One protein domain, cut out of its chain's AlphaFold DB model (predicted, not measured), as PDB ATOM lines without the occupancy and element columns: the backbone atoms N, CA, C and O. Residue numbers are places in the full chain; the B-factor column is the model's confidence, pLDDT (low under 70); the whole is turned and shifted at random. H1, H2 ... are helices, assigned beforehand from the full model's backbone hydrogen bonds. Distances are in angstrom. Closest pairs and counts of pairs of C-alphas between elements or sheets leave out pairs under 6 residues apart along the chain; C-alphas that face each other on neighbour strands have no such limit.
ATOM      1  N   ASP A  25     196.228 260.478 187.029       81.75
ATOM      2  CA  ASP A  25     197.516 260.973 187.527       81.75
ATOM      3  C   ASP A  25     198.667 260.037 187.135       81.75
ATOM      4  O   ASP A  25     199.785 260.503 186.894       81.75
ATOM      5  N   ASP A  26     198.399 258.734 186.987       86.31
ATOM      6  CA  ASP A  26     199.407 257.770 186.539       86.31
ATOM      7  C   ASP A  26     199.876 258.096 185.115       86.31
ATOM      8  O   ASP A  26     201.072 258.041 184.824       86.31
ATOM      9  N   ALA A  27     198.966 258.511 184.226       88.12
ATOM     10  CA  ALA A  27     199.324 258.910 182.866       88.12
ATOM     11  C   ALA A  27     200.255 260.133 182.868       88.12
ATOM     12  O   ALA A  27     201.297 260.134 182.206       88.12
ATOM     13  N   ALA A  28     199.922 261.158 183.659       92.00
ATOM     14  CA  ALA A  28     200.767 262.338 183.816       92.00
ATOM     15  C   ALA A  28     202.143 261.979 184.398       92.00
ATOM     16  O   ALA A  28     203.172 262.464 183.925       92.00
ATOM     17  N   TYR A  29     202.171 261.098 185.400       93.19
ATOM     18  CA  TYR A  29     203.401 260.622 186.016       93.19
ATOM     19  C   TYR A  29     204.301 259.889 185.015       93.19
ATOM     20  O   TYR A  29     205.497 260.172 184.958       93.19
ATOM     21  N   LEU A  30     203.742 259.003 184.188       94.69
ATOM     22  CA  LEU A  30     204.499 258.269 183.174       94.69
ATOM     23  C   LEU A  30     205.101 259.203 182.120       94.69
ATOM     24  O   LEU A  30     206.288 259.089 181.824       94.69
ATOM     25  N   PHE A  31     204.337 260.171 181.602       95.81
ATOM     26  CA  PHE A  31     204.891 261.156 180.665       95.81
ATOM     27  C   PHE A  31     205.985 262.017 181.304       95.81
ATOM     28  O   PHE A  31     206.977 262.328 180.648       95.81
ATOM     29  N   ARG A  32     205.855 262.352 182.595       96.69
ATOM     30  CA  ARG A  32     206.916 263.043 183.337       96.69
ATOM     31  C   ARG A  32     208.199 262.215 183.401       96.69
ATOM     32  O   ARG A  32     209.264 262.779 183.187       96.69
ATOM     33  N   LEU A  33     208.109 260.908 183.657       97.62
ATOM     34  CA  LEU A  33     209.292 260.041 183.690       97.62
ATOM     35  C   LEU A  33     210.025 260.019 182.345       97.62
ATOM     36  O   LEU A  33     211.248 260.056 182.326       97.62
ATOM     37  N   LEU A  34     209.292 260.001 181.230       97.44
ATOM     38  CA  LEU A  34     209.896 260.041 179.896       97.44
ATOM     39  C   LEU A  34     210.571 261.393 179.604       97.44
ATOM     40  O   LEU A  34     211.637 261.424 178.998       97.44
ATOM     41  N   LEU A  35     209.978 262.503 180.062       97.62
ATOM     42  CA  LEU A  35     210.590 263.836 179.957       97.62
ATOM     43  C   LEU A  35     211.880 263.934 180.778       97.62
ATOM     44  O   LEU A  35     212.881 264.473 180.308       97.62
ATOM     45  N   GLU A  36     211.850 263.429 182.012       97.81
ATOM     46  CA  GLU A  36     213.017 263.400 182.898       97.81
ATOM     47  C   GLU A  36     214.132 262.552 182.285       97.81
ATOM     48  O   GLU A  36     215.260 263.021 182.174       97.81
ATOM     49  N   ASP A  37     213.797 261.365 181.785       98.00
ATOM     50  CA  ASP A  37     214.748 260.475 181.129       98.00
ATOM     51  C   ASP A  37     215.383 261.101 179.873       98.00
ATOM     52  O   ASP A  37     216.609 261.117 179.741       98.00
ATOM     53  N   ALA A  38     214.574 261.697 178.988       97.12
ATOM     54  CA  ALA A  38     215.082 262.390 177.805       97.12
ATOM     55  C   ALA A  38     216.042 263.526 178.187       97.12
ATOM     56  O   ALA A  38     217.117 263.660 177.600       97.12
ATOM     57  N   SER A  39     215.694 264.305 179.217       96.81
ATOM     58  CA  SER A  39     216.547 265.377 179.729       96.81
ATOM     59  C   SER A  39     217.844 264.856 180.350       96.81
ATOM     60  O   SER A  39     218.891 265.476 180.163       96.81
ATOM     61  N   GLU A  40     217.797 263.765 181.113       98.06
ATOM     62  CA  GLU A  40     218.967 263.178 181.777       98.06
ATOM     63  C   GLU A  40     219.953 262.579 180.769       98.06
ATOM     64  O   GLU A  40     221.169 262.664 180.956       98.06
ATOM     65  N   GLN A  41     219.433 262.014 179.680       97.06
ATOM     66  CA  GLN A  41     220.226 261.382 178.630       97.06
ATOM     67  C   GLN A  41     220.590 262.332 177.473       97.06
ATOM     68  O   GLN A  41     221.439 261.992 176.649       97.06
ATOM     69  N   GLY A  42     219.987 263.524 177.410       96.25
ATOM     70  CA  GLY A  42     220.173 264.474 176.311       96.25
ATOM     71  C   GLY A  42     219.565 263.992 174.990       96.25
ATOM     72  O   GLY A  42     220.140 264.241 173.930       96.25
ATOM     73  N   LEU A  43     218.446 263.268 175.060       96.56
ATOM     74  CA  LEU A  43     217.721 262.734 173.907       96.56
ATOM     75  C   LEU A  43     216.739 263.769 173.352       96.56
ATOM     76  O   LEU A  43     216.156 264.553 174.099       96.56
ATOM     77  N   ASP A  44     216.524 263.731 172.038       94.62
ATOM     78  CA  ASP A  44     215.406 264.441 171.422       94.62
ATOM     79  C   ASP A  44     214.100 263.702 171.756       94.62
ATOM     80  O   ASP A  44     213.897 262.545 171.373       94.62
ATOM     81  N   GLU A  45     213.225 264.373 172.505       94.62
ATOM     82  CA  GLU A  45     211.940 263.842 172.966       94.62
ATOM     83  C   GLU A  45     211.050 263.377 171.803       94.62
ATOM     84  O   GLU A  45     210.403 262.333 171.908       94.62
ATOM     85  N   ASP A  46     211.038 264.116 170.689       93.69
ATOM     86  CA  ASP A  46     210.200 263.811 169.527       93.69
ATOM     87  C   ASP A  46     210.819 262.727 168.631       93.69
ATOM     88  O   ASP A  46     210.114 262.135 167.818       93.69
ATOM     89  N   GLU A  47     212.107 262.414 168.783       94.00
ATOM     90  CA  GLU A  47     212.736 261.282 168.093       94.00
ATOM     91  C   GLU A  47     212.582 259.978 168.892       94.00
ATOM     92  O   GLU A  47     212.195 258.947 168.338       94.00
ATOM     93  N   PHE A  48     212.865 260.012 170.198       94.62
ATOM     94  CA  PHE A  48     212.967 258.807 171.033       94.62
ATOM     95  C   PHE A  48     211.645 258.386 171.677       94.62
ATOM     96  O   PHE A  48     211.377 257.191 171.812       94.62
ATOM     97  N   TYR A  49     210.804 259.352 172.045       95.38
ATOM     98  CA  TYR A  49     209.517 259.132 172.709       95.38
ATOM     99  C   TYR A  49     208.360 259.638 171.850       95.38
ATOM    100  O   TYR A  49     207.388 260.215 172.342       95.38
ATOM    101  N   PHE A  50     208.489 259.409 170.544       94.00
ATOM    102  CA  PHE A  50     207.568 259.908 169.539       94.00
ATOM    103  C   PHE A  50     206.116 259.503 169.823       94.00
ATOM    104  O   PHE A  50     205.793 258.329 170.025       94.00
ATOM    105  N   LEU A  51     205.227 260.493 169.766       95.56
ATOM    106  CA  LEU A  51     203.782 260.306 169.823       95.56
ATOM    107  C   LEU A  51     203.161 260.640 168.468       95.56
ATOM    108  O   LEU A  51     203.347 261.729 167.927       95.56
ATOM    109  N   GLU A  52     202.376 259.708 167.935       95.44
ATOM    110  CA  GLU A  52     201.688 259.916 166.665       95.44
ATOM    111  C   GLU A  52     200.631 261.030 166.745       95.44
ATOM    112  O   GLU A  52     199.933 261.191 167.748       95.44
ATOM    113  N   ASP A  53     200.431 261.747 165.637       94.62
ATOM    114  CA  ASP A  53     199.491 262.877 165.537       94.62
ATOM    115  C   ASP A  53     198.055 262.513 165.925       94.62
ATOM    116  O   ASP A  53     197.313 263.328 166.486       94.62
ATOM    117  N   HIS A  54     197.653 261.272 165.645       95.38
ATOM    118  CA  HIS A  54     196.324 260.786 165.988       95.38
ATOM    119  C   HIS A  54     196.120 260.700 167.510       95.38
ATOM    120  O   HIS A  54     195.005 260.936 167.980       95.38
ATOM    121  N   MET A  55     197.183 260.428 168.277       95.12
ATOM    122  CA  MET A  55     197.152 260.407 169.741       95.12
ATOM    123  C   MET A  55     197.069 261.819 170.310       95.12
ATOM    124  O   MET A  55     196.241 262.070 171.181       95.12
ATOM    125  N   LEU A  56     197.837 262.766 169.766       95.31
ATOM    126  CA  LEU A  56     197.763 264.175 170.176       95.31
ATOM    127  C   LEU A  56     196.364 264.745 169.931       95.31
ATOM    128  O   LEU A  56     195.762 265.350 170.815       95.31
ATOM    129  N   SER A  57     195.804 264.458 168.754       93.88
ATOM    130  CA  SER A  57     194.432 264.836 168.403       93.88
ATOM    131  C   SER A  57     193.401 264.170 169.317       93.88
ATOM    132  O   SER A  57     192.374 264.760 169.642       93.88
ATOM    133  N   PHE A  58     193.639 262.924 169.731       92.38
ATOM    134  CA  PHE A  58     192.783 262.242 170.695       92.38
ATOM    135  C   PHE A  58     192.830 262.911 172.071       92.38
ATOM    136  O   PHE A  58     191.766 263.208 172.605       92.38
ATOM    137  N   PHE A  59     194.016 263.221 172.603       92.56
ATOM    138  CA  PHE A  59     194.154 263.899 173.895       92.56
ATOM    139  C   PHE A  59     193.424 265.240 173.912       92.56
ATOM    140  O   PHE A  59     192.672 265.505 174.845       92.56
ATOM    141  N   VAL A  60     193.556 266.030 172.842       92.50
ATOM    142  CA  VAL A  60     192.854 267.316 172.723       92.50
ATOM    143  C   VAL A  60     191.342 267.142 172.674       92.50
ATOM    144  O   VAL A  60     190.619 267.854 173.353       92.50
ATOM    145  N   ARG A  61     190.828 266.163 171.925       89.44
ATOM    146  CA  ARG A  61     189.374 265.928 171.876       89.44
ATOM    147  C   ARG A  61     188.780 265.511 173.219       89.44
ATOM    148  O   ARG A  61     187.597 265.740 173.429       89.44
ATOM    149  N   VAL A  62     189.565 264.842 174.061       83.44
ATOM    150  CA  VAL A  62     189.100 264.331 175.357       83.44
ATOM    151  C   VAL A  62     189.265 265.364 176.468       83.44
ATOM    152  O   VAL A  62     188.445 265.393 177.369       83.44
ATOM    153  N   GLN A  63     190.319 266.182 176.433       86.31
ATOM    154  CA  GLN A  63     190.695 267.059 177.553       86.31
ATOM    155  C   GLN A  63     190.696 268.556 177.185       86.31
ATOM    156  O   GLN A  63     190.875 269.399 178.056       86.31
ATOM    157  N   GLY A  64     190.540 268.903 175.905       87.81
ATOM    158  CA  GLY A  64     190.690 270.260 175.375       87.81
ATOM    159  C   GLY A  64     192.153 270.661 175.133       87.81
ATOM    160  O   GLY A  64     193.014 269.828 174.853       87.81
ATOM    161  N   TYR A  65     192.450 271.956 175.278       90.31
ATOM    162  CA  TYR A  65     193.792 272.548 175.138       90.31
ATOM    163  C   TYR A  65     194.349 272.573 173.702       90.31
ATOM    164  O   TYR A  65     195.523 272.280 173.472       90.31
ATOM    165  N   GLU A  66     193.546 273.008 172.729       93.75
ATOM    166  CA  GLU A  66     193.936 273.154 171.315       93.75
ATOM    167  C   GLU A  66     195.211 273.990 171.133       93.75
ATOM    168  O   GLU A  66     196.048 273.676 170.290       93.75
ATOM    169  N   PHE A  67     195.421 275.003 171.979       94.19
ATOM    170  CA  PHE A  67     196.620 275.841 171.921       94.19
ATOM    171  C   PHE A  67     197.925 275.057 172.155       94.19
ATOM    172  O   PHE A  67     198.986 275.499 171.716       94.19
ATOM    173  N   LEU A  68     197.882 273.905 172.841       95.44
ATOM    174  CA  LEU A  68     199.051 273.033 172.994       95.44
ATOM    175  C   LEU A  68     199.352 272.262 171.705       95.44
ATOM    176  O   LEU A  68     200.519 272.047 171.388       95.44
ATOM    177  N   LEU A  69     198.324 271.901 170.934       95.00
ATOM    178  CA  LEU A  69     198.507 271.299 169.613       95.00
ATOM    179  C   LEU A  69     199.129 272.305 168.638       95.00
ATOM    180  O   LEU A  69     200.069 271.963 167.921       95.00
ATOM    181  N   ASP A  70     198.674 273.560 168.676       95.88
ATOM    182  CA  ASP A  70     199.284 274.652 167.910       95.88
ATOM    183  C   ASP A  70     200.752 274.860 168.316       95.88
ATOM    184  O   ASP A  70     201.626 275.040 167.465       95.88
ATOM    185  N   ALA A  71     201.056 274.785 169.616       96.50
ATOM    186  CA  ALA A  71     202.417 274.907 170.134       96.50
ATOM    187  C   ALA A  71     203.357 273.804 169.613       96.50
ATOM    188  O   ALA A  71     204.504 274.114 169.269       96.50
ATOM    189  N   VAL A  72     202.877 272.557 169.501       96.19
ATOM    190  CA  VAL A  72     203.610 271.453 168.854       96.19
ATOM    191  C   VAL A  72     203.803 271.726 167.364       96.19
ATOM    192  O   VAL A  72     204.910 271.583 166.853       96.19
ATOM    193  N   ALA A  73     202.762 272.180 166.657       94.75
ATOM    194  CA  ALA A  73     202.853 272.487 165.227       94.75
ATOM    195  C   ALA A  73     203.862 273.613 164.921       94.75
ATOM    196  O   ALA A  73     204.510 273.603 163.875       94.75
ATOM    197  N   MET A  74     204.027 274.563 165.846       96.62
ATOM    198  CA  MET A  74     205.040 275.622 165.777       96.62
ATOM    199  C   MET A  74     206.445 275.169 166.211       96.62
ATOM    200  O   MET A  74     207.382 275.965 166.134       96.62
ATOM    201  N   GLY A  75     206.608 273.934 166.696       95.00
ATOM    202  CA  GLY A  75     207.869 273.423 167.244       95.00
ATOM    203  C   GLY A  75     208.298 274.096 168.553       95.00
ATOM    204  O   GLY A  75     209.480 274.110 168.883       95.00
ATOM    205  N   SER A  76     207.359 274.709 169.281       96.44
ATOM    206  CA  SER A  76     207.642 275.447 170.524       96.44
ATOM    207  C   SER A  76     207.639 274.566 171.777       96.44
ATOM    208  O   SER A  76     208.239 274.933 172.786       96.44
ATOM    209  N   ILE A  77     206.990 273.404 171.701       96.56
ATOM    210  CA  ILE A  77     207.043 272.319 172.684       96.56
ATOM    211  C   ILE A  77     207.079 270.986 171.933       96.56
ATOM    212  O   ILE A  77     206.582 270.902 170.810       96.56
ATOM    213  N   SER A  78     207.629 269.948 172.560       97.19
ATOM    214  CA  SER A  78     207.576 268.584 172.029       97.19
ATOM    215  C   SER A  78     206.177 267.978 172.176       97.19
ATOM    216  O   SER A  78     205.344 268.416 172.984       97.19
ATOM    217  N   ARG A  79     205.935 266.901 171.434       97.50
ATOM    218  CA  ARG A  79     204.725 266.077 171.529       97.50
ATOM    219  C   ARG A  79     204.596 265.437 172.905       97.50
ATOM    220  O   ARG A  79     203.510 265.414 173.488       97.50
ATOM    221  N   LEU A  80     205.714 264.948 173.439       97.25
ATOM    222  CA  LEU A  80     205.775 264.349 174.767       97.25
ATOM    223  C   LEU A  80     205.419 265.373 175.853       97.25
ATOM    224  O   LEU A  80     204.629 265.085 176.758       97.25
ATOM    225  N   ARG A  81     205.935 266.602 175.732       97.00
ATOM    226  CA  ARG A  81     205.626 267.692 176.656       97.00
ATOM    227  C   ARG A  81     204.159 268.089 176.593       97.00
ATOM    228  O   ARG A  81     203.553 268.294 177.644       97.00
ATOM    229  N   MET A  82     203.579 268.164 175.396       96.44
ATOM    230  CA  MET A  82     202.142 268.387 175.226       96.44
ATOM    231  C   MET A  82     201.323 267.326 175.969       96.44
ATOM    232  O   MET A  82     200.414 267.684 176.718       96.44
ATOM    233  N   ALA A  83     201.653 266.041 175.804       95.56
ATOM    234  CA  ALA A  83     200.946 264.961 176.486       95.56
ATOM    235  C   ALA A  83     201.006 265.128 178.012       95.56
ATOM    236  O   ALA A  83     199.964 265.156 178.664       95.56
ATOM    237  N   TYR A  84     202.193 265.348 178.585       95.75
ATOM    238  CA  TYR A  84     202.330 265.621 180.019       95.75
ATOM    239  C   TYR A  84     201.461 266.802 180.491       95.75
ATOM    240  O   TYR A  84     200.766 266.702 181.502       95.75
ATOM    241  N   GLU A  85     201.474 267.919 179.760       94.50
ATOM    242  CA  GLU A  85     200.730 269.128 180.130       94.50
ATOM    243  C   GLU A  85     199.207 268.954 180.058       94.50
ATOM    244  O   GLU A  85     198.498 269.568 180.859       94.50
ATOM    245  N   ILE A  86     198.704 268.129 179.139       92.81
ATOM    246  CA  ILE A  86     197.283 267.772 179.080       92.81
ATOM    247  C   ILE A  86     196.932 266.846 180.247       92.81
ATOM    248  O   ILE A  86     196.050 267.149 181.049       92.81
ATOM    249  N   TRP A  87     197.651 265.731 180.380       91.19
ATOM    250  CA  TRP A  87     197.288 264.681 181.330       91.19
ATOM    251  C   TRP A  87     197.441 265.121 182.789       91.19
ATOM    252  O   TRP A  87     196.618 264.736 183.614       91.19
ATOM    253  N   ARG A  88     198.383 266.019 183.114       90.19
ATOM    254  CA  ARG A  88     198.515 266.574 184.478       90.19
ATOM    255  C   ARG A  88     197.346 267.465 184.921       90.19
ATOM    256  O   ARG A  88     197.304 267.851 186.084       90.19
ATOM    257  N   ARG A  89     196.467 267.869 183.996       85.56
ATOM    258  CA  ARG A  89     195.270 268.694 184.253       85.56
ATOM    259  C   ARG A  89     193.967 267.905 184.088       85.56
ATOM    260  O   ARG A  89     192.886 268.452 184.272       85.56
ATOM    261  N   SER A  90     194.064 266.625 183.738       78.75
ATOM    262  CA  SER A  90     192.926 265.811 183.305       78.75
ATOM    263  C   SER A  90     191.841 265.633 184.370       78.75
ATOM    264  O   SER A  90     190.660 265.624 184.040       78.75
ATOM    265  N   ALA A  91     192.211 265.554 185.651       73.44
ATOM    266  CA  ALA A  91     191.245 265.423 186.740       73.44
ATOM    267  C   ALA A  91     190.246 266.596 186.795       73.44
ATOM    268  O   ALA A  91     189.073 266.380 187.090       73.44
ATOM    269  N   GLU A  92     190.685 267.820 186.481       73.12
ATOM    270  CA  GLU A  92     189.828 269.013 186.481       73.12
ATOM    271  C   GLU A  92     188.805 268.960 185.340       73.12
ATOM    272  O   GLU A  92     187.609 269.139 185.571       73.12
ATOM    273  N   CYS A  93     189.268 268.652 184.125       74.56
ATOM    274  CA  CYS A  93     188.427 268.571 182.931       74.56
ATOM    275  C   CYS A  93     187.398 267.446 183.047       74.56
ATOM    276  O   CYS A  93     186.210 267.671 182.836       74.56
ATOM    277  N   VAL A  94     187.823 266.255 183.477       75.12
ATOM    278  CA  VAL A  94     186.898 265.125 183.604       75.12
ATOM    279  C   VAL A  94     185.887 265.358 184.729       75.12
ATOM    280  O   VAL A  94     184.724 264.985 184.587       75.12
ATOM    281  N   LEU A  95     186.273 266.008 185.833       73.25
ATOM    282  CA  LEU A  95     185.316 266.393 186.871       73.25
ATOM    283  C   LEU A  95     184.281 267.397 186.342       73.25
ATOM    284  O   LEU A  95     183.099 267.257 186.652       73.25
ATOM    285  N   GLN A  96     184.706 268.381 185.546       75.75
ATOM    286  CA  GLN A  96     183.799 269.339 184.918       75.75
ATOM    287  C   GLN A  96     182.824 268.644 183.957       75.75
ATOM    288  O   GLN A  96     181.617 268.821 184.105       75.75
ATOM    289  N   ASP A  97     183.314 267.788 183.058       77.12
ATOM    290  CA  ASP A  97     182.474 267.032 182.120       77.12
ATOM    291  C   ASP A  97     181.477 266.126 182.854       77.12
ATOM    292  O   ASP A  97     180.313 266.002 182.468       77.12
ATOM    293  N   LEU A  98     181.911 265.501 183.954       73.69
ATOM    294  CA  LEU A  98     181.039 264.698 184.806       73.69
ATOM    295  C   LEU A  98     179.969 265.550 185.488       73.69
ATOM    296  O   LEU A  98     178.821 265.114 185.574       73.69
ATOM    297  N   ILE A  99     180.316 266.745 185.964       76.12
ATOM    298  CA  ILE A  99     179.348 267.691 186.513       76.12
ATOM    299  C   ILE A  99     178.336 268.086 185.435       76.12
ATOM    300  O   ILE A  99     177.142 267.954 185.677       76.12
TER     301      ILE A  99
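AT A GLANCE: This is residues 25 to 99 of the 115 residues of an uncharacterized protein of Pseudomonas nitroreducens (UniProt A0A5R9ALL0). A short helix, H5, is the core of this small helical domain, with the long H1 packed along one side of it and the hairpin of H3 and H4 packed on the opposite side. The very short H2 sits near the beginning of H5, and H6 leads away beyond the other end of H5, adding to the length of the whole. The printed part has 75 residues with six named helices, H1 to H6 in order along the chain, and no named strand, and its class is all helix. It is compact, with a radius of gyration of the C-alphas of 12.5 A, yet elongated, spanning 42 by 25 by 17 A.

HOW THE PARTS SIT: Start at H1, residues 25 to 41, and look next at H2, residues 45 to 48: they touch only at the corner, and only just, with 3 pairs of C-alphas within 8 A, the closest being Ala 38 and Glu 45 at 5.9 A. Go on to H3, residues 53 to 63, which is apart from H1. H4, residues 66 to 73, forms a helical hairpin with H3, at a shallow tilt of 19 degrees, opposite ways; their closest C-alphas are Val 60 and Glu 66, 6.1 A apart. Then you reach the hub, H5, residues 79 to 87, which touches four other helices. H1 and H5 touch at a shallow tilt of 30 degrees, opposite ways, with the closest C-alphas, Ala 28 and Trp 87, 4.9 A apart. H2 touches H5, closest at the C-alphas of Asp 46 and Arg 79, 6.3 A. H3 touches H5 and runs the same way at a shallow tilt of 17 degrees, closest at the C-alphas of Gln 63 and Ile 86, 6.8 A. H4 and H5 form a helical hairpin at a shallow tilt of 14 degrees, with the C-alphas of Leu 68 and Met 82 closest at 6.0 A. H6, residues 90 to 99, meets H5 only through their link and only just touches H3, with 3 pairs of C-alphas within 8 A, the closest being Gln 63 and Cys 93 at 6.0 A. In H1, H3, H4, H5 and H6 every O i to N i+4 pair is within hydrogen-bond range; H2 is too short for such a pair.

IN THESE COORDINATES: Find C-alpha 25 at (197.516, 260.973, 187.527); from there H1 runs 24.4 A to C-alpha 41. H2 measures 5.5 A, H3 15.5 A and H4 10.8 A. H5 begins at C-alpha 79, (204.725, 266.077, 171.529), and runs 12.4 A. H6 runs 14.1 A to C-alpha 99 at (179.348, 267.691, 186.513).

THE WHOLE: The two C-alphas farthest apart are those of Gly 42 and Ile 99, 42.2 A. The printed part has no cut, and the five links between the helices are tight. The mean pLDDT of the printed part is 91.6 and no printed residue is under 70; look to H6 for a mean of 75.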